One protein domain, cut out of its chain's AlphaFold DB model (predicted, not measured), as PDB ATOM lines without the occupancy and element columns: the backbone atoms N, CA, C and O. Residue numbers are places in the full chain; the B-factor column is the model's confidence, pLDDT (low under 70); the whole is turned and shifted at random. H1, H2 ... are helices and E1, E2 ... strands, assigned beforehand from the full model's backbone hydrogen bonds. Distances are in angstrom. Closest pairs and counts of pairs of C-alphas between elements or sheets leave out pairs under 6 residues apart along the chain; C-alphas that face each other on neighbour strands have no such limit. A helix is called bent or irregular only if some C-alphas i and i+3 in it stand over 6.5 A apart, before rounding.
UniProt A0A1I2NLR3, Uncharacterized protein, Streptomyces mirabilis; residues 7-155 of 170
ATOM      1  N   LEU A   7      36.466 -39.260  10.060       97.81
ATOM      2  CA  LEU A   7      37.160 -40.534   9.908       97.81
ATOM      3  C   LEU A   7      37.299 -41.191  11.272       97.81
ATOM      4  O   LEU A   7      37.929 -40.639  12.170       97.81
ATOM      5  N   ILE A   8      36.730 -42.383  11.414       98.56
ATOM      6  CA  ILE A   8      36.874 -43.178  12.630       98.56
ATOM      7  C   ILE A   8      38.101 -44.069  12.470       98.56
ATOM      8  O   ILE A   8      38.103 -44.980  11.642       98.56
ATOM      9  N   ASP A   9      39.142 -43.799  13.249       98.56
ATOM     10  CA  ASP A   9      40.344 -44.622  13.298       98.56
ATOM     11  C   ASP A   9      40.190 -45.726  14.351       98.56
ATOM     12  O   ASP A   9      40.173 -45.469  15.557       98.56
ATOM     13  N   THR A  10      40.102 -46.970  13.885       97.81
ATOM     14  CA  THR A  10      39.999 -48.166  14.733       97.81
ATOM     15  C   THR A  10      41.329 -48.908  14.873       97.81
ATOM     16  O   THR A  10      41.358 -50.043  15.354       97.81
ATOM     17  N   MET A  11      42.433 -48.332  14.390       95.19
ATOM     18  CA  MET A  11      43.710 -49.027  14.255       95.19
ATOM     19  C   MET A  11      44.522 -49.040  15.552       95.19
ATOM     20  O   MET A  11      44.368 -48.213  16.453       95.19
ATOM     21  N   ASN A  12      45.447 -49.992  15.604       95.12
ATOM     22  CA  ASN A  12      46.468 -50.136  16.632       95.12
ATOM     23  C   ASN A  12      47.800 -50.407  15.926       95.12
ATOM     24  O   ASN A  12      47.817 -51.240  15.018       95.12
ATOM     25  N   TYR A  13      48.875 -49.733  16.338       94.50
ATOM     26  CA  TYR A  13      50.214 -49.952  15.787       94.50
ATOM     27  C   TYR A  13      50.889 -51.156  16.454       94.50
ATOM     28  O   TYR A  13      51.045 -51.186  17.676       94.50
ATOM     29  N   TYR A  14      51.297 -52.128  15.641       93.19
ATOM     30  CA  TYR A  14      52.035 -53.319  16.051       93.19
ATOM     31  C   TYR A  14      53.234 -53.522  15.113       93.19
ATOM     32  O   TYR A  14      53.030 -53.997  13.996       93.19
ATOM     33  N   PRO A  15      54.478 -53.228  15.537       91.88
ATOM     34  CA  PRO A  15      55.657 -53.279  14.667       91.88
ATOM     35  C   PRO A  15      55.878 -54.620  13.961       91.88
ATOM     36  O   PRO A  15      56.311 -54.649  12.813       91.88
ATOM     37  N   ASP A  16      55.543 -55.730  14.626       90.38
ATOM     38  CA  ASP A  16      55.692 -57.080  14.069       90.38
ATOM     39  C   ASP A  16      54.735 -57.339  12.887       90.38
ATOM     40  O   ASP A  16      55.023 -58.159  12.021       90.38
ATOM     41  N   ARG A  17      53.599 -56.626  12.835       91.94
ATOM     42  CA  ARG A  17      52.603 -56.703  11.754       91.94
ATOM     43  C   ARG A  17      52.794 -55.591  10.722       91.94
ATOM     44  O   ARG A  17      52.686 -55.839   9.527       91.94
ATOM     45  N   ASP A  18      53.028 -54.372  11.200       92.56
ATOM     46  CA  ASP A  18      52.982 -53.137  10.409       92.56
ATOM     47  C   ASP A  18      54.349 -52.741   9.833       92.56
ATOM     48  O   ASP A  18      54.435 -51.851   8.986       92.56
ATOM     49  N   GLY A  19      55.423 -53.387  10.292       92.06
ATOM     50  CA  GLY A  19      56.781 -52.890  10.120       92.06
ATOM     51  C   GLY A  19      57.094 -51.741  11.082       92.06
ATOM     52  O   GLY A  19      56.238 -51.232  11.804       92.06
ATOM     53  N   ARG A  20      58.365 -51.335  11.111       91.81
ATOM     54  CA  ARG A  20      58.859 -50.269  11.993       91.81
ATOM     55  C   ARG A  20      58.581 -48.892  11.393       91.81
ATOM     56  O   ARG A  20      59.084 -48.572  10.316       91.81
ATOM     57  N   LEU A  21      57.822 -48.069  12.110       93.06
ATOM     58  CA  LEU A  21      57.553 -46.673  11.775       93.06
ATOM     59  C   LEU A  21      58.379 -45.769  12.690       93.06
ATOM     60  O   LEU A  21      58.024 -45.553  13.847       93.06
ATOM     61  N   ALA A  22      59.465 -45.208  12.150       91.69
ATOM     62  CA  ALA A  22      60.454 -44.453  12.924       91.69
ATOM     63  C   ALA A  22      59.850 -43.309  13.765       91.69
ATOM     64  O   ALA A  22      60.289 -43.084  14.888       91.69
ATOM     65  N   GLU A  23      58.827 -42.609  13.259       92.12
ATOM     66  CA  GLU A  23      58.150 -41.533  14.001       92.12
ATOM     67  C   GLU A  23      57.400 -42.034  15.245       92.12
ATOM     68  O   GLU A  23      57.400 -41.355  16.273       92.12
ATOM     69  N   LEU A  24      56.782 -43.218  15.168       93.31
ATOM     70  CA  LEU A  24      56.082 -43.832  16.299       93.31
ATOM     71  C   LEU A  24      57.084 -44.461  17.272       93.31
ATOM     72  O   LEU A  24      56.985 -44.251  18.482       93.31
ATOM     73  N   ASP A  25      58.089 -45.163  16.743       90.19
ATOM     74  CA  ASP A  25      59.135 -45.822  17.530       90.19
ATOM     75  C   ASP A  25      59.975 -44.811  18.337       90.19
ATOM     76  O   ASP A  25      60.408 -45.107  19.450       90.19
ATOM     77  N   ALA A  26      60.163 -43.592  17.817       88.56
ATOM     78  CA  ALA A  26      60.845 -42.498  18.514       88.56
ATOM     79  C   ALA A  26      59.989 -41.815  19.604       88.56
ATOM     80  O   ALA A  26      60.431 -40.836  20.206       88.56
ATOM     81  N   GLY A  27      58.764 -42.290  19.856       82.25
ATOM     82  CA  GLY A  27      57.843 -41.687  20.822       82.25
ATOM     83  C   GLY A  27      57.228 -40.364  20.351       82.25
ATOM     84  O   GLY A  27      56.805 -39.564  21.188       82.25
ATOM     85  N   GLY A  28      57.195 -40.131  19.033       82.44
ATOM     86  CA  GLY A  28      56.669 -38.924  18.398       82.44
ATOM     87  C   GLY A  28      55.136 -38.801  18.495       82.44
ATOM     88  O   GLY A  28      54.586 -38.857  19.601       82.44
ATOM     89  N   PRO A  29      54.409 -38.560  17.383       90.19
ATOM     90  CA  PRO A  29      52.946 -38.519  17.416       90.19
ATOM     91  C   PRO A  29      52.357 -39.872  17.856       90.19
ATOM     92  O   PRO A  29      53.004 -40.912  17.747       90.19
ATOM     93  N   THR A  30      51.115 -39.871  18.346       95.62
ATOM     94  CA  THR A  30      50.336 -41.113  18.503       95.62
ATOM     95  C   THR A  30      50.019 -41.716  17.133       95.62
ATOM     96  O   THR A  30      50.102 -41.025  16.109       95.62
ATOM     97  N   SER A  31      49.611 -42.990  17.096       95.62
ATOM     98  CA  SER A  31      49.241 -43.653  15.835       95.62
ATOM     99  C   SER A  31      48.148 -42.881  15.085       95.62
ATOM    100  O   SER A  31      48.282 -42.600  13.896       95.62
ATOM    101  N   SER A  32      47.117 -42.427  15.799       97.62
ATOM    102  CA  SER A  32      46.003 -41.671  15.220       97.62
ATOM    103  C   SER A  32      46.375 -40.230  14.848       97.62
ATOM    104  O   SER A  32      45.864 -39.704  13.860       97.62
ATOM    105  N   ALA A  33      47.315 -39.595  15.558       97.19
ATOM    106  CA  ALA A  33      47.857 -38.303  15.130       97.19
ATOM    107  C   ALA A  33      48.666 -38.424  13.823       97.19
ATOM    108  O   ALA A  33      48.631 -37.514  12.993       97.19
ATOM    109  N   LEU A  34      49.356 -39.549  13.596       96.12
ATOM    110  CA  LEU A  34      50.006 -39.828  12.312       96.12
ATOM    111  C   LEU A  34      48.969 -40.030  11.192       96.12
ATOM    112  O   LEU A  34      49.120 -39.464  10.110       96.12
ATOM    113  N   VAL A  35      47.868 -40.740  11.464       96.56
ATOM    114  CA  VAL A  35      46.738 -40.877  10.522       96.56
ATOM    115  C   VAL A  35      46.165 -39.513  10.129       96.56
ATOM    116  O   VAL A  35      45.983 -39.250   8.940       96.56
ATOM    117  N   GLN A  36      45.946 -38.614  11.093       97.00
ATOM    118  CA  GLN A  36      45.462 -37.254  10.828       97.00
ATOM    119  C   GLN A  36      46.411 -36.453   9.925       97.00
ATOM    120  O   GLN A  36      45.938 -35.700   9.076       97.00
ATOM    121  N   ARG A  37      47.735 -36.626  10.051       95.69
ATOM    122  CA  ARG A  37      48.711 -35.985   9.147       95.69
ATOM    123  C   ARG A  37      48.604 -36.510   7.717       95.69
ATOM    124  O   ARG A  37      48.687 -35.726   6.777       95.69
ATOM    125  N   HIS A  38      48.418 -37.819   7.547       94.38
ATOM    126  CA  HIS A  38      48.257 -38.427   6.223       94.38
ATOM    127  C   HIS A  38      46.924 -38.067   5.562       94.38
ATOM    128  O   HIS A  38      46.846 -37.985   4.338       94.38
ATOM    129  N   LEU A  39      45.886 -37.840   6.364       94.12
ATOM    130  CA  LEU A  39      44.534 -37.519   5.920       94.12
ATOM    131  C   LEU A  39      44.140 -36.120   6.402       94.12
ATOM    132  O   LEU A  39      43.119 -35.948   7.064       94.12
ATOM    133  N   ALA A  40      44.966 -35.126   6.056       93.81
ATOM    134  CA  ALA A  40      44.893 -33.756   6.571       93.81
ATOM    135  C   ALA A  40      43.517 -33.077   6.408       93.81
ATOM    136  O   ALA A  40      43.148 -32.253   7.237       93.81
ATOM    137  N   ASP A  41      42.743 -33.460   5.389       92.88
ATOM    138  CA  ASP A  41      41.410 -32.897   5.112       92.88
ATOM    139  C   ASP A  41      40.258 -33.614   5.853       92.88
ATOM    140  O   ASP A  41      39.081 -33.294   5.647       92.88
ATOM    141  N   SER A  42      40.577 -34.620   6.676       95.44
ATOM    142  CA  SER A  42      39.613 -35.382   7.485       95.44
ATOM    143  C   SER A  42      39.573 -34.880   8.926       95.44
ATOM    144  O   SER A  42      40.527 -34.278   9.412       95.44
ATOM    145  N   ARG A  43      38.487 -35.195   9.637       97.38
ATOM    146  CA  ARG A  43      38.374 -35.015  11.092       97.38
ATOM    147  C   ARG A  43      38.521 -36.384  11.752       97.38
ATOM    148  O   ARG A  43      37.549 -37.142  11.804       97.38
ATOM    149  N   VAL A  44      39.739 -36.740  12.162       98.50
ATOM    150  CA  VAL A  44      40.039 -38.069  12.715       98.50
ATOM    151  C   VAL A  44      39.570 -38.167  14.166       98.50
ATOM    152  O   VAL A  44      39.861 -37.304  14.995       98.50
ATOM    153  N   VAL A  45      38.871 -39.255  14.477       98.88
ATOM    154  CA  VAL A  45      38.494 -39.649  15.835       98.88
ATOM    155  C   VAL A  45      38.915 -41.098  16.043       98.88
ATOM    156  O   VAL A  45      38.457 -41.987  15.327       98.88
ATOM    157  N   LYS A  46      39.771 -41.361  17.031       98.81
ATOM    158  CA  LYS A  46      40.098 -42.726  17.449       98.81
ATOM    159  C   LYS A  46      38.937 -43.288  18.261       98.81
ATOM    160  O   LYS A  46      38.519 -42.640  19.214       98.81
ATOM    161  N   ALA A  47      38.434 -44.465  17.906       98.81
ATOM    162  CA  ALA A  47      37.413 -45.196  18.665       98.81
ATOM    163  C   ALA A  47      37.457 -46.690  18.307       98.81
ATOM    164  O   ALA A  47      38.120 -47.078  17.347       98.81
ATOM    165  N   PHE A  48      36.759 -47.544  19.062       98.62
ATOM    166  CA  PHE A  48      36.681 -49.010  18.868       98.62
ATOM    167  C   PHE A  48      38.000 -49.788  19.000       98.62
ATOM    168  O   PHE A  48      37.980 -51.012  19.088       98.62
ATOM    169  N   ASN A  49      39.146 -49.113  19.053       97.81
ATOM    170  CA  ASN A  49      40.458 -49.750  19.028       97.81
ATOM    171  C   ASN A  49      40.748 -50.603  20.282       97.81
ATOM    172  O   ASN A  49      41.606 -51.482  20.220       97.81
ATOM    173  N   SER A  50      40.055 -50.329  21.396       97.56
ATOM    174  CA  SER A  50      40.286 -50.934  22.713       97.56
ATOM    175  C   SER A  50      39.437 -52.175  23.004       97.56
ATOM    176  O   SER A  50      39.535 -52.711  24.102       97.56
ATOM    177  N   ILE A  51      38.577 -52.619  22.085       97.94
ATOM    178  CA  ILE A  51      37.720 -53.806  22.249       97.94
ATOM    179  C   ILE A  51      37.979 -54.787  21.104       97.94
ATOM    180  O   ILE A  51      38.210 -54.379  19.966       97.94
ATOM    181  N   ASP A  52      37.965 -56.093  21.382       96.19
ATOM    182  CA  ASP A  52      38.128 -57.091  20.326       96.19
ATOM    183  C   ASP A  52      36.843 -57.279  19.504       96.19
ATOM    184  O   ASP A  52      35.723 -57.072  19.972       96.19
ATOM    185  N   PHE A  53      37.011 -57.731  18.261       94.62
ATOM    186  CA  PHE A  53      35.920 -57.864  17.297       94.62
ATOM    187  C   PHE A  53      34.782 -58.794  17.758       94.62
ATOM    188  O   PHE A  53      33.639 -58.589  17.348       94.62
ATOM    189  N   ARG A  54      35.047 -59.809  18.601       95.56
ATOM    190  CA  ARG A  54      33.989 -60.706  19.101       95.56
ATOM    191  C   ARG A  54      33.125 -59.988  20.120       95.56
ATOM    192  O   ARG A  54      31.902 -60.049  20.019       95.56
ATOM    193  N   ARG A  55      33.741 -59.292  21.079       97.00
ATOM    194  CA  ARG A  55      33.006 -58.554  22.122       97.00
ATOM    195  C   ARG A  55      32.328 -57.320  21.543       97.00
ATOM    196  O   ARG A  55      31.212 -57.016  21.944       97.00
ATOM    197  N   LEU A  56      32.923 -56.676  20.541       97.19
ATOM    198  CA  LEU A  56      32.260 -55.610  19.787       97.19
ATOM    199  C   LEU A  56      30.961 -56.090  19.113       97.19
ATOM    200  O   LEU A  56      29.990 -55.350  19.028       97.19
ATOM    201  N   PHE A  57      30.925 -57.332  18.630       95.06
ATOM    202  CA  PHE A  57      29.726 -57.875  17.991       95.06
ATOM    203  C   PHE A  57      28.680 -58.376  19.001       95.06
ATOM    204  O   PHE A  57      27.482 -58.230  18.777       95.06
ATOM    205  N   LEU A  58      29.115 -58.991  20.106       96.19
ATOM    206  CA  LEU A  58      28.231 -59.720  21.029       96.19
ATOM    207  C   LEU A  58      27.786 -58.910  22.261       96.19
ATOM    208  O   LEU A  58      26.796 -59.271  22.905       96.19
ATOM    209  N   SER A  59      28.498 -57.838  22.614       97.06
ATOM    210  CA  SER A  59      28.266 -57.096  23.864       97.06
ATOM    211  C   SER A  59      27.382 -55.855  23.711       97.06
ATOM    212  O   SER A  59      27.168 -55.160  24.700       97.06
ATOM    213  N   ALA A  60      26.853 -55.571  22.517       97.50
ATOM    214  CA  ALA A  60      25.969 -54.428  22.298       97.50
ATOM    215  C   ALA A  60      24.736 -54.487  23.218       97.50
ATOM    216  O   ALA A  60      24.108 -55.545  23.382       97.50
ATOM    217  N   ARG A  61      24.378 -53.347  23.819       98.31
ATOM    218  CA  ARG A  61      23.187 -53.206  24.669       98.31
ATOM    219  C   ARG A  61      22.417 -51.923  24.360       98.31
ATOM    220  O   ARG A  61      23.042 -50.915  24.028       98.31
ATOM    221  N   PRO A  62      21.076 -51.923  24.493       98.06
ATOM    222  CA  PRO A  62      20.281 -50.705  24.368       98.06
ATOM    223  C   PRO A  62      20.752 -49.601  25.320       98.06
ATOM    224  O   PRO A  62      21.292 -49.876  26.393       98.06
ATOM    225  N   SER A  63      20.493 -48.350  24.942       97.06
ATOM    226  CA  SER A  63      20.788 -47.190  25.784       97.06
ATOM    227  C   SER A  63      20.123 -47.314  27.162       97.06
ATOM    228  O   SER A  63      18.961 -47.715  27.270       97.06
ATOM    229  N   GLY A  64      20.883 -47.019  28.219       94.44
ATOM    230  CA  GLY A  64      20.443 -47.127  29.615       94.44
ATOM    231  C   GLY A  64      20.460 -48.538  30.220       94.44
ATOM    232  O   GLY A  64      20.114 -48.683  31.394       94.44
ATOM    233  N   ALA A  65      20.853 -49.577  29.474       98.25
ATOM    234  CA  ALA A  65      21.014 -50.913  30.046       98.25
ATOM    235  C   ALA A  65      22.125 -50.924  31.121       98.25
ATOM    236  O   ALA A  65      23.208 -50.390  30.877       98.25
ATOM    237  N   PRO A  66      21.903 -51.545  32.297       97.00
ATOM    238  CA  PRO A  66      22.871 -51.522  33.398       97.00
ATOM    239  C   PRO A  66      24.161 -52.301  33.101       97.00
ATOM    240  O   PRO A  66      25.165 -52.091  33.772       97.00
ATOM    241  N   ASP A  67      24.143 -53.199  32.113       97.50
ATOM    242  CA  ASP A  67      25.287 -53.993  31.650       97.50
ATOM    243  C   ASP A  67      25.891 -53.460  30.336       97.50
ATOM    244  O   ASP A  67      26.612 -54.177  29.636       97.50
ATOM    245  N   ARG A  68      25.602 -52.204  29.975       98.44
ATOM    246  CA  ARG A  68      26.171 -51.558  28.789       98.44
ATOM    247  C   ARG A  68      27.633 -51.186  29.021       98.44
ATOM    248  O   ARG A  68      27.996 -50.627  30.051       98.44
ATOM    249  N   SER A  69      28.478 -51.504  28.045       98.69
ATOM    250  CA  SER A  69      29.889 -51.114  28.079       98.69
ATOM    251  C   SER A  69      30.094 -49.735  27.463       98.69
ATOM    252  O   SER A  69      29.419 -49.380  26.497       98.69
ATOM    253  N   ALA A  70      31.076 -49.001  27.966       98.81
ATOM    254  CA  ALA A  70      31.575 -47.780  27.358       98.81
ATOM    255  C   ALA A  70      32.839 -48.053  26.535       98.81
ATOM    256  O   ALA A  70      33.577 -48.985  26.841       98.81
ATOM    257  N   LEU A  71      33.114 -47.225  25.527       98.88
ATOM    258  CA  LEU A  71      34.364 -47.237  24.763       98.88
ATOM    259  C   LEU A  71      35.025 -45.847  24.793       98.88
ATOM    260  O   LEU A  71      34.320 -44.834  24.719       98.88
ATOM    261  N   PRO A  72      36.366 -45.766  24.895       98.88
ATOM    262  CA  PRO A  72      37.080 -44.503  24.806       98.88
ATOM    263  C   PRO A  72      37.057 -43.954  23.374       98.88
ATOM    264  O   PRO A  72      37.125 -44.715  22.402       98.88
ATOM    265  N   LEU A  73      37.020 -42.628  23.249       98.88
ATOM    266  CA  LEU A  73      37.234 -41.921  21.991       98.88
ATOM    267  C   LEU A  73      38.112 -40.684  22.177       98.88
ATOM    268  O   LEU A  73      38.043 -40.018  23.209       98.88
ATOM    269  N   ALA A  74      38.914 -40.361  21.167       98.94
ATOM    270  CA  ALA A  74      39.834 -39.225  21.189       98.94
ATOM    271  C   ALA A  74      39.873 -38.531  19.826       98.94
ATOM    272  O   ALA A  74      39.872 -39.201  18.796       98.94
ATOM    273  N   GLY A  75      39.932 -37.204  19.801       98.75
ATOM    274  CA  GLY A  75      39.884 -36.432  18.560       98.75
ATOM    275  C   GLY A  75      39.958 -34.929  18.809       98.75
ATOM    276  O   GLY A  75      39.554 -34.451  19.871       98.75
ATOM    277  N   ASP A  76      40.463 -34.188  17.826       98.50
ATOM    278  CA  ASP A  76      40.723 -32.746  17.967       98.50
ATOM    279  C   ASP A  76      39.498 -31.881  17.611       98.50
ATOM    280  O   ASP A  76      39.387 -30.741  18.058       98.50
ATOM    281  N   ASP A  77      38.542 -32.430  16.853       98.19
ATOM    282  CA  ASP A  77      37.290 -31.763  16.482       98.19
ATOM    283  C   ASP A  77      36.127 -32.238  17.372       98.19
ATOM    284  O   ASP A  77      35.750 -33.415  17.382       98.19
ATOM    285  N   ALA A  78      35.537 -31.311  18.131       98.31
ATOM    286  CA  ALA A  78      34.466 -31.618  19.076       98.31
ATOM    287  C   ALA A  78      33.172 -32.109  18.398       98.31
ATOM    288  O   ALA A  78      32.491 -32.979  18.942       98.31
ATOM    289  N   ALA A  79      32.838 -31.596  17.209       98.00
ATOM    290  CA  ALA A  79      31.644 -32.018  16.478       98.00
ATOM    291  C   ALA A  79      31.819 -33.428  15.894       98.00
ATOM    292  O   ALA A  79      30.890 -34.237  15.926       98.00
ATOM    293  N   ALA A  80      33.023 -33.759  15.423       98.31
ATOM    294  CA  ALA A  80      33.380 -35.102  14.986       98.31
ATOM    295  C   ALA A  80      33.290 -36.100  16.147       98.31
ATOM    296  O   ALA A  80      32.660 -37.148  15.999       98.31
ATOM    297  N   LYS A  81      33.835 -35.758  17.324       98.81
ATOM    298  CA  LYS A  81      33.711 -36.590  18.532       98.81
ATOM    299  C   LYS A  81      32.258 -36.822  18.934       98.81
ATOM    300  O   LYS A  81      31.884 -37.965  19.182       98.81
ATOM    301  N   ALA A  82      31.430 -35.774  18.938       98.69
ATOM    302  CA  ALA A  82      30.002 -35.898  19.230       98.69
ATOM    303  C   ALA A  82      29.306 -36.859  18.252       98.69
ATOM    304  O   ALA A  82      28.562 -37.742  18.673       98.69
ATOM    305  N   ARG A  83      29.623 -36.769  16.954       98.50
ATOM    306  CA  ARG A  83      29.054 -37.662  15.939       98.50
ATOM    307  C   ARG A  83      29.473 -39.124  16.122       98.50
ATOM    308  O   ARG A  83      28.672 -40.025  15.881       98.50
ATOM    309  N   VAL A  84      30.710 -39.371  16.549       98.81
ATOM    310  CA  VAL A  84      31.187 -40.727  16.874       98.81
ATOM    311  C   VAL A  84      30.557 -41.247  18.166       98.81
ATOM    312  O   VAL A  84      30.203 -42.421  18.226       98.81
ATOM    313  N   ALA A  85      30.343 -40.391  19.168       98.88
ATOM    314  CA  ALA A  85      29.625 -40.757  20.387       98.88
ATOM    315  C   ALA A  85      28.164 -41.154  20.101       98.88
ATOM    316  O   ALA A  85      27.692 -42.157  20.627       98.88
ATOM    317  N   GLU A  86      27.470 -40.433  19.213       98.69
ATOM    318  CA  GLU A  86      26.132 -40.818  18.739       98.69
ATOM    319  C   GLU A  86      26.144 -42.177  18.029       98.69
ATOM    320  O   GLU A  86      25.251 -42.997  18.234       98.69
ATOM    321  N   LEU A  87      27.161 -42.444  17.202       98.75
ATOM    322  CA  LEU A  87      27.298 -43.744  16.550       98.75
ATOM    323  C   LEU A  87      27.526 -44.864  17.573       98.75
ATOM    324  O   LEU A  87      26.914 -45.922  17.448       98.75
ATOM    325  N   LEU A  88      28.378 -44.643  18.577       98.81
ATOM    326  CA  LEU A  88      28.579 -45.593  19.672       98.81
ATOM    327  C   LEU A  88      27.258 -45.886  20.389       98.81
ATOM    328  O   LEU A  88      26.931 -47.058  20.580       98.81
ATOM    329  N   ASP A  89      26.460 -44.852  20.671       98.69
ATOM    330  CA  ASP A  89      25.149 -45.024  21.295       98.69
ATOM    331  C   ASP A  89      24.214 -45.882  20.422       98.69
ATOM    332  O   ASP A  89      23.656 -46.877  20.890       98.69
ATOM    333  N   VAL A  90      24.121 -45.592  19.122       98.44
ATOM    334  CA  VAL A  90      23.326 -46.401  18.177       98.44
ATOM    335  C   VAL A  90      23.802 -47.857  18.125       98.44
ATOM    336  O   VAL A  90      22.983 -48.772  18.040       98.44
ATOM    337  N   LEU A  91      25.113 -48.088  18.195       98.38
ATOM    338  CA  LEU A  91      25.715 -49.425  18.171       98.38
ATOM    339  C   LEU A  91      25.659 -50.149  19.523       98.38
ATOM    340  O   LEU A  91      26.051 -51.311  19.610       98.38
ATOM    341  N   GLY A  92      25.143 -49.496  20.562       98.62
ATOM    342  CA  GLY A  92      24.909 -50.116  21.857       98.62
ATOM    343  C   GLY A  92      26.058 -49.983  22.854       98.62
ATOM    344  O   GLY A  92      26.189 -50.841  23.728       98.62
ATOM    345  N   TYR A  93      26.842 -48.908  22.754       98.81
ATOM    346  CA  TYR A  93      27.950 -48.582  23.651       98.81
ATOM    347  C   TYR A  93      27.841 -47.151  24.176       98.81
ATOM    348  O   TYR A  93      27.433 -46.242  23.457       98.81
ATOM    349  N   ASP A  94      28.253 -46.934  25.420       98.81
ATOM    350  CA  ASP A  94      28.494 -45.581  25.918       98.81
ATOM    351  C   ASP A  94      29.840 -45.049  25.395       98.81
ATOM    352  O   ASP A  94      30.723 -45.804  24.982       98.81
ATOM    353  N   ALA A  95      30.019 -43.732  25.429       98.81
ATOM    354  CA  ALA A  95      31.240 -43.071  24.986       98.81
ATOM    355  C   ALA A  95      31.968 -42.406  26.158       98.81
ATOM    356  O   ALA A  95      31.355 -41.717  26.979       98.81
ATOM    357  N   VAL A  96      33.290 -42.560  26.205       98.94
ATOM    358  CA  VAL A  96      34.168 -41.806  27.107       98.94
ATOM    359  C   VAL A  96      35.131 -40.973  26.272       98.94
ATOM    360  O   VAL A  96      36.031 -41.511  25.639       98.94
ATOM    361  N   ASP A  97      34.945 -39.655  26.267       98.88
ATOM    362  CA  ASP A  97      35.903 -38.735  25.652       98.88
ATOM    363  C   ASP A  97      37.173 -38.668  26.510       98.88
ATOM    364  O   ASP A  97      37.121 -38.249  27.669       98.88
ATOM    365  N   ILE A  98      38.295 -39.107  25.943       98.81
ATOM    366  CA  ILE A  98      39.609 -39.126  26.600       98.81
ATOM    367  C   ILE A  98      40.521 -37.985  26.129       98.81
ATOM    368  O   ILE A  98      41.702 -37.972  26.470       98.81
ATOM    369  N   GLY A  99      39.995 -37.027  25.356       98.69
ATOM    370  CA  GLY A  99      40.705 -35.816  24.952       98.69
ATOM    371  C   GLY A  99      41.012 -35.735  23.456       98.69
ATOM    372  O   GLY A  99      40.149 -35.968  22.601       98.69
ATOM    373  N   THR A 100      42.231 -35.300  23.152       98.69
ATOM    374  CA  THR A 100      42.732 -34.997  21.801       98.69
ATOM    375  C   THR A 100      43.373 -36.221  21.146       98.69
ATOM    376  O   THR A 100      43.609 -37.238  21.802       98.69
ATOM    377  N   LEU A 101      43.747 -36.143  19.867       98.44
ATOM    378  CA  LEU A 101      44.555 -37.201  19.242       98.44
ATOM    379  C   LEU A 101      45.909 -37.389  19.941       98.44
ATOM    380  O   LEU A 101      46.454 -38.491  19.932       98.44
ATOM    381  N   ALA A 102      46.440 -36.354  20.599       97.56
ATOM    382  CA  ALA A 102      47.645 -36.474  21.415       97.56
ATOM    383  C   ALA A 102      47.422 -37.292  22.701       97.56
ATOM    384  O   ALA A 102      48.388 -37.825  23.243       97.56
ATOM    385  N   ASP A 103      46.177 -37.440  23.161       98.12
ATOM    386  CA  ASP A 103      45.790 -38.251  24.323       98.12
ATOM    387  C   ASP A 103      45.384 -39.682  23.940       98.12
ATOM    388  O   ASP A 103      45.247 -40.551  24.804       98.12
ATOM    389  N   SER A 104      45.241 -39.963  22.640       98.12
ATOM    390  CA  SER A 104      44.712 -41.232  22.128       98.12
ATOM    391  C   SER A 104      45.561 -42.457  22.482       98.12
ATOM    392  O   SER A 104      45.081 -43.583  22.389       98.12
ATOM    393  N   TRP A 105      46.815 -42.261  22.903       97.19
ATOM    394  CA  TRP A 105      47.681 -43.340  23.386       97.19
ATOM    395  C   TRP A 105      47.130 -44.015  24.645       97.19
ATOM    396  O   TRP A 105      47.468 -45.165  24.899       97.19
ATOM    397  N   ARG A 106      46.263 -43.348  25.422       97.88
ATOM    398  CA  ARG A 106      45.662 -43.909  26.648       97.88
ATOM    399  C   ARG A 106      44.758 -45.117  26.388       97.88
ATOM    400  O   ARG A 106      44.431 -45.819  27.340       97.88
ATOM    401  N   SER A 107      44.364 -45.352  25.133       97.81
ATOM    402  CA  SER A 107      43.615 -46.537  24.706       97.81
ATOM    403  C   SER A 107      44.399 -47.476  23.787       97.81
ATOM    404  O   SER A 107      43.820 -48.431  23.281       97.81
ATOM    405  N   GLU A 108      45.688 -47.224  23.535       95.50
ATOM    406  CA  GLU A 108      46.530 -48.035  22.643       95.50
ATOM    407  C   GLU A 108      47.016 -49.344  23.310       95.50
ATOM    408  O   GLU A 108      46.891 -49.514  24.530       95.50
ATOM    409  N   PRO A 109      47.584 -50.298  22.541       94.69
ATOM    410  CA  PRO A 109      48.092 -51.551  23.088       94.69
ATOM    411  C   PRO A 109      49.075 -51.351  24.243       94.69
ATOM    412  O   PRO A 109      49.986 -50.533  24.172       94.69
ATOM    413  N   GLY A 110      48.890 -52.134  25.308       91.88
ATOM    414  CA  GLY A 110      49.682 -52.033  26.538       91.88
ATOM    415  C   GLY A 110      49.136 -51.073  27.583       91.88
ATOM    416  O   GLY A 110      49.682 -51.012  28.684       91.88
ATOM    417  N   THR A 111      48.048 -50.364  27.285       95.81
ATOM    418  CA  THR A 111      47.332 -49.578  28.292       95.81
ATOM    419  C   THR A 111      46.289 -50.409  29.045       95.81
ATOM    420  O   THR A 111      45.790 -51.403  28.511       95.81
ATOM    421  N   PRO A 112      45.917 -50.012  30.280       97.12
ATOM    422  CA  PRO A 112      44.981 -50.777  31.106       97.12
ATOM    423  C   PRO A 112      43.589 -50.966  30.488       97.12
ATOM    424  O   PRO A 112      42.917 -51.946  30.800       97.12
ATOM    425  N   VAL A 113      43.144 -50.048  29.622       97.88
ATOM    426  CA  VAL A 113      41.818 -50.118  28.987       97.88
ATOM    427  C   VAL A 113      41.789 -51.032  27.752       97.88
ATOM    428  O   VAL A 113      40.714 -51.384  27.270       97.88
ATOM    429  N   HIS A 114      42.951 -51.413  27.214       96.44
ATOM    430  CA  HIS A 114      43.047 -52.104  25.929       96.44
ATOM    431  C   HIS A 114      42.713 -53.596  26.039       96.44
ATOM    432  O   HIS A 114      43.500 -54.381  26.568       96.44
ATOM    433  N   VAL A 115      41.572 -53.991  25.467       95.38
ATOM    434  CA  VAL A 115      41.015 -55.350  25.308       95.38
ATOM    435  C   VAL A 115      40.684 -56.063  26.618       95.38
ATOM    436  O   VAL A 115      39.549 -56.495  26.802       95.38
ATOM    437  N   GLN A 116      41.645 -56.173  27.533       93.81
ATOM    438  CA  GLN A 116      41.556 -56.991  28.743       93.81
ATOM    439  C   GLN A 116      40.330 -56.699  29.618       93.81
ATOM    440  O   GLN A 116      39.695 -57.657  30.038       93.81
ATOM    441  N   PRO A 117      39.914 -55.441  29.867       97.00
ATOM    442  CA  PRO A 117      38.741 -55.186  30.707       97.00
ATOM    443  C   PRO A 117      37.430 -55.744  30.146       97.00
ATOM    444  O   PRO A 117      36.527 -56.049  30.915       97.00
ATOM    445  N   TYR A 118      37.323 -55.876  28.819       97.50
ATOM    446  CA  TYR A 118      36.124 -56.377  28.136       97.50
ATOM    447  C   TYR A 118      36.094 -57.909  28.052       97.50
ATOM    448  O   TYR A 118      35.134 -58.487  27.534       97.50
ATOM    449  N   LEU A 119      37.142 -58.572  28.540       94.12
ATOM    450  CA  LEU A 119      37.372 -60.002  28.440       94.12
ATOM    451  C   LEU A 119      37.500 -60.596  29.848       94.12
ATOM    452  O   LEU A 119      38.127 -60.014  30.727       94.12
ATOM    453  N   ALA A 120      36.919 -61.773  30.082       90.56
ATOM    454  CA  ALA A 120      37.178 -62.477  31.336       90.56
ATOM    455  C   ALA A 120      38.663 -62.872  31.422       90.56
ATOM    456  O   ALA A 120      39.309 -63.081  30.399       90.56
ATOM    457  N   ALA A 121      39.212 -63.021  32.627       89.19
ATOM    458  CA  ALA A 121      40.582 -63.509  32.770       89.19
ATOM    459  C   ALA A 121      40.725 -64.894  32.117       89.19
ATOM    460  O   ALA A 121      39.932 -65.802  32.388       89.19
ATOM    461  N   GLN A 122      41.726 -65.046  31.247       89.38
ATOM    462  CA  GLN A 122      42.010 -66.329  30.617       89.38
ATOM    463  C   GLN A 122      42.492 -67.334  31.671       89.38
ATOM    464  O   GLN A 122      43.395 -67.001  32.442       89.38
ATOM    465  N   PRO A 123      41.944 -68.561  31.703       93.06
ATOM    466  CA  PRO A 123      42.481 -69.625  32.537       93.06
ATOM    467  C   PRO A 123      43.943 -69.925  32.199       93.06
ATOM    468  O   PRO A 123      44.340 -69.953  31.033       93.06
ATOM    469  N   GLU A 124      44.742 -70.189  33.226       94.38
ATOM    470  CA  GLU A 124      46.126 -70.625  33.053       94.38
ATOM    471  C   GLU A 124      46.192 -72.069  32.524       94.38
ATOM    472  O   GLU A 124      45.302 -72.883  32.771       94.38
ATOM    473  N   GLY A 125      47.269 -72.400  31.805       94.62
ATOM    474  CA  GLY A 125      47.564 -73.778  31.391       94.62
ATOM    475  C   GLY A 125      46.786 -74.304  30.180       94.62
ATOM    476  O   GLY A 125      46.913 -75.484  29.865       94.62
ATOM    477  N   LEU A 126      46.016 -73.461  29.485       93.75
ATOM    478  CA  LEU A 126      45.330 -73.857  28.253       93.75
ATOM    479  C   LEU A 126      46.330 -74.155  27.128       93.75
ATOM    480  O   LEU A 126      47.276 -73.396  26.893       93.75
ATOM    481  N   SER A 127      46.075 -75.218  26.368       96.38
ATOM    482  CA  SER A 127      46.677 -75.398  25.046       96.38
ATOM    483  C   SER A 127      46.244 -74.275  24.095       96.38
ATOM    484  O   SER A 127      45.283 -73.547  24.349       96.38
ATOM    485  N   GLN A 128      46.919 -74.139  22.949       90.50
ATOM    486  CA  GLN A 128      46.545 -73.119  21.962       90.50
ATOM    487  C   GLN A 128      45.112 -73.293  21.437       90.50
ATOM    488  O   GLN A 128      44.412 -72.302  21.233       90.50
ATOM    489  N   GLU A 129      44.661 -74.533  21.227       95.69
ATOM    490  CA  GLU A 129      43.298 -74.805  20.759       95.69
ATOM    491  C   GLU A 129      42.265 -74.430  21.827       95.69
ATOM    492  O   GLU A 129      41.265 -73.776  21.526       95.69
ATOM    493  N   GLU A 130      42.522 -74.791  23.084       96.56
ATOM    494  CA  GLU A 130      41.645 -74.447  24.205       96.56
ATOM    495  C   GLU A 130      41.603 -72.935  24.434       96.56
ATOM    496  O   GLU A 130      40.526 -72.382  24.634       96.56
ATOM    497  N   ALA A 131      42.744 -72.250  24.331       93.88
ATOM    498  CA  ALA A 131      42.836 -70.795  24.398       93.88
ATOM    499  C   ALA A 131      42.027 -70.122  23.281       93.88
ATOM    500  O   ALA A 131      41.283 -69.172  23.534       93.88
ATOM    501  N   GLN A 132      42.138 -70.632  22.052       93.44
ATOM    502  CA  GLN A 132      41.365 -70.136  20.922       93.44
ATOM    503  C   GLN A 132      39.867 -70.342  21.161       93.44
ATOM    504  O   GLN A 132      39.089 -69.396  21.046       93.44
ATOM    505  N   ARG A 133      39.455 -71.555  21.535       95.62
ATOM    506  CA  ARG A 133      38.054 -71.875  21.824       95.62
ATOM    507  C   ARG A 133      37.496 -70.983  22.929       95.62
ATOM    508  O   ARG A 133      36.484 -70.318  22.723       95.62
ATOM    509  N   TRP A 134      38.216 -70.889  24.043       94.69
ATOM    510  CA  TRP A 134      37.887 -70.007  25.153       94.69
ATOM    511  C   TRP A 134      37.717 -68.558  24.686       94.69
ATOM    512  O   TRP A 134      36.710 -67.930  25.009       94.69
ATOM    513  N   PHE A 135      38.631 -68.033  23.864       94.12
ATOM    514  CA  PHE A 135      38.522 -66.669  23.354       94.12
ATOM    515  C   PHE A 135      37.245 -66.457  22.531       94.12
ATOM    516  O   PHE A 135      36.602 -65.418  22.676       94.12
ATOM    517  N   PHE A 136      36.861 -67.408  21.677       94.44
ATOM    518  CA  PHE A 136      35.682 -67.266  20.818       94.44
ATOM    519  C   PHE A 136      34.353 -67.506  21.546       94.44
ATOM    520  O   PHE A 136      33.343 -66.932  21.130       94.44
ATOM    521  N   GLU A 137      34.341 -68.327  22.594       93.56
ATOM    522  CA  GLU A 137      33.127 -68.728  23.319       93.56
ATOM    523  C   GLU A 137      32.855 -67.882  24.569       93.56
ATOM    524  O   GLU A 137      31.703 -67.743  24.978       93.56
ATOM    525  N   THR A 138      33.886 -67.281  25.166       93.38
ATOM    526  CA  THR A 138      33.741 -66.523  26.414       93.38
ATOM    527  C   THR A 138      32.958 -65.224  26.188       93.38
ATOM    528  O   THR A 138      33.366 -64.416  25.346       93.38
ATOM    529  N   PRO A 139      31.879 -64.964  26.949       94.00
ATOM    530  CA  PRO A 139      31.146 -63.703  26.881       94.00
ATOM    531  C   PRO A 139      32.023 -62.482  27.184       94.00
ATOM    532  O   PRO A 139      33.078 -62.586  27.809       94.00
ATOM    533  N   GLY A 140      31.578 -61.306  26.743       95.25
ATOM    534  CA  GLY A 140      32.199 -60.051  27.154       95.25
ATOM    535  C   GLY A 140      31.903 -59.710  28.610       95.25
ATOM    536  O   GLY A 140      30.841 -60.047  29.132       95.25
ATOM    537  N   VAL A 141      32.836 -59.005  29.238       97.75
ATOM    538  CA  VAL A 141      32.647 -58.380  30.550       97.75
ATOM    539  C   VAL A 141      32.164 -56.942  30.328       97.75
ATOM    540  O   VAL A 141      32.820 -56.209  29.586       97.75
ATOM    541  N   PRO A 142      31.032 -56.519  30.923       98.12
ATOM    542  CA  PRO A 142      30.604 -55.127  30.877       98.12
ATOM    543  C   PRO A 142      31.629 -54.188  31.516       98.12
ATOM    544  O   PRO A 142      32.035 -54.403  32.659       98.12
ATOM    545  N   VAL A 143      32.013 -53.126  30.805       98.62
ATOM    546  CA  VAL A 143      32.944 -52.109  31.318       98.62
ATOM    547  C   VAL A 143      32.240 -50.753  31.356       98.62
ATOM    548  O   VAL A 143      32.100 -50.125  30.308       98.62
ATOM    549  N   PRO A 144      31.772 -50.287  32.525       98.56
ATOM    550  CA  PRO A 144      31.049 -49.023  32.620       98.56
ATOM    551  C   PRO A 144      31.968 -47.810  32.393       98.56
ATOM    552  O   PRO A 144      33.197 -47.891  32.477       98.56
ATOM    553  N   ALA A 145      31.369 -46.657  32.084       98.69
ATOM    554  CA  ALA A 145      32.098 -45.445  31.700       98.69
ATOM    555  C   ALA A 145      33.053 -44.911  32.782       98.69
ATOM    556  O   ALA A 145      34.106 -44.363  32.464       98.69
ATOM    557  N   ASP A 146      32.705 -45.042  34.059       98.69
ATOM    558  CA  ASP A 146      33.586 -44.709  35.184       98.69
ATOM    559  C   ASP A 146      34.839 -45.593  35.208       98.69
ATOM    560  O   ASP A 146      35.944 -45.067  35.337       98.69
ATOM    561  N   ARG A 147      34.691 -46.899  34.964       98.69
ATOM    562  CA  ARG A 147      35.826 -47.819  34.852       98.69
ATOM    563  C   ARG A 147      36.707 -47.500  33.645       98.69
ATOM    564  O   ARG A 147      37.929 -47.550  33.765       98.69
ATOM    565  N   VAL A 148      36.121 -47.147  32.498       98.81
ATOM    566  CA  VAL A 148      36.897 -46.696  31.327       98.81
ATOM    567  C   VAL A 148      37.721 -45.455  31.672       98.81
ATOM    568  O   VAL A 148      38.923 -45.466  31.414       98.81
ATOM    569  N   ARG A 149      37.116 -44.436  32.308       98.81
ATOM    570  CA  ARG A 149      37.830 -43.218  32.745       98.81
ATOM    571  C   ARG A 149      38.984 -43.541  33.688       98.81
ATOM    572  O   ARG A 149      40.103 -43.107  33.441       98.81
ATOM    573  N   GLU A 150      38.730 -44.352  34.713       98.75
ATOM    574  CA  GLU A 150      39.754 -44.770  35.677       98.75
ATOM    575  C   GLU A 150      40.958 -45.419  34.976       98.75
ATOM    576  O   GLU A 150      42.108 -45.060  35.232       98.75
ATOM    577  N   LEU A 151      40.701 -46.347  34.051       98.69
ATOM    578  CA  LEU A 151      41.744 -47.067  33.323       98.69
ATOM    579  C   LEU A 151      42.543 -46.156  32.382       98.69
ATOM    580  O   LEU A 151      43.756 -46.328  32.256       98.69
ATOM    581  N   THR A 152      41.886 -45.195  31.730       98.62
ATOM    582  CA  THR A 152      42.549 -44.235  30.832       98.62
ATOM    583  C   THR A 152      43.318 -43.160  31.597       98.62
ATOM    584  O   THR A 152      44.365 -42.706  31.130       98.62
ATOM    585  N   ASP A 153      42.852 -42.778  32.784       98.44
ATOM    586  CA  ASP A 153      43.530 -41.821  33.663       98.44
ATOM    587  C   ASP A 153      44.775 -42.438  34.307       98.44
ATOM    588  O   ASP A 153      45.805 -41.772  34.416       98.44
ATOM    589  N   ALA A 154      44.709 -43.727  34.656       98.12
ATOM    590  CA  ALA A 154      45.825 -44.498  35.198       98.12
ATOM    591  C   ALA A 154      46.851 -44.953  34.139       98.12
ATOM    592  O   ALA A 154      47.891 -45.517  34.492       98.12
ATOM    593  N   ALA A 155      46.575 -44.751  32.846       97.38
ATOM    594  CA  ALA A 155      47.471 -45.172  31.778       97.38
ATOM    595  C   ALA A 155      48.819 -44.430  31.853       97.38
ATOM    596  O   ALA A 155      48.882 -43.214  32.023       97.38
TER     597      ALA A 155
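What this domain is: This is residues 7 to 155 of the 170 residues of an uncharacterized protein of Streptomyces mirabilis (UniProt A0A1I2NLR3). A small, twisted sheet of four strands makes the core, covered by helices on both faces, H5 on one and H3, H6 and H8 on the other, in three layers. H1 and H2 lie away from the sheet, and so does H7, which follows the long stretch of residues 108 to 127 and comes near H4. The printed part has 149 residues, with eight named helices and four named strands in the order E1 H1 H2 H3 E2 H4 E3 H5 E4 H6 H7 H8. The sheet runs E1 E2 E3 E4 and is mixed, as is the class, helices and strands. The whole is compact, with a radius of gyration of the C-alphas of 15.8 A and spans of 44 by 39 by 25 A.

How they stand to each other: Start at edge strand E1, residues 7 to 9, parallel to E2, residues 43 to 46; N 7 and O 43 are within hydrogen-bond range at 2.9 A. E2 is antiparallel to E3, residues 70 to 75, with N 46 and O 74 at 2.8 A. E3 is parallel to E4, residues 94 to 97, with N 71 and O 94 at 2.8 A. Two strand-helix-strand units join parallel neighbours through helices: E1, H1 at 15 to 18, H2 at 22 to 25, H3 at 31 to 38, E2; and E3, H5 at 78 to 91, E4, its crossover right-handed. H5 has a height over the sheet of 6.7 A, and H3, on the opposite face, 9.2 A. H6, residues 101 to 107, touches H3 where the C-alphas of Ala 33 and Leu 101 are closest, 5.4 A apart. H8, residues 145 to 153, only just touches H6, with 3 pairs of C-alphas within 8 A, the closest Arg 106 and Thr 152 at 5.2 A. H4, residues 53 to 58, and H7, residues 128 to 137, are close but not clearly touching, the C-alphas of Arg 54 and Phe 136 closest at 7.0 A. Every O i to N i+4 pair is within hydrogen-bond range in H3, H4, H5, H7 and H8; H6, irregular with C-alphas 102 and 105 7.1 A apart, has 0 of 3, but 3 of 4 O i to N i+3 pairs; H1 and H2 are too short for an i+4 pair.

Where its parts are: Find C-alpha 7 at (37.160, -40.534, 9.908), where E1 begins. E3 runs 16.6 A from C-alpha 70 at (31.575, -47.780, 27.358); H5 runs 19.9 A, H7 14.2 A. H8 runs 12.2 A to C-alpha 153 at (43.530, -41.821, 33.663).

The domain as a whole: The two C-alphas farthest apart, Asp 41 and Gly 125, are 49.0 A apart. The printed part has no cut. The links H4 to E3 and H6 to H7 are long. No printed residue is under 70 in pLDDT.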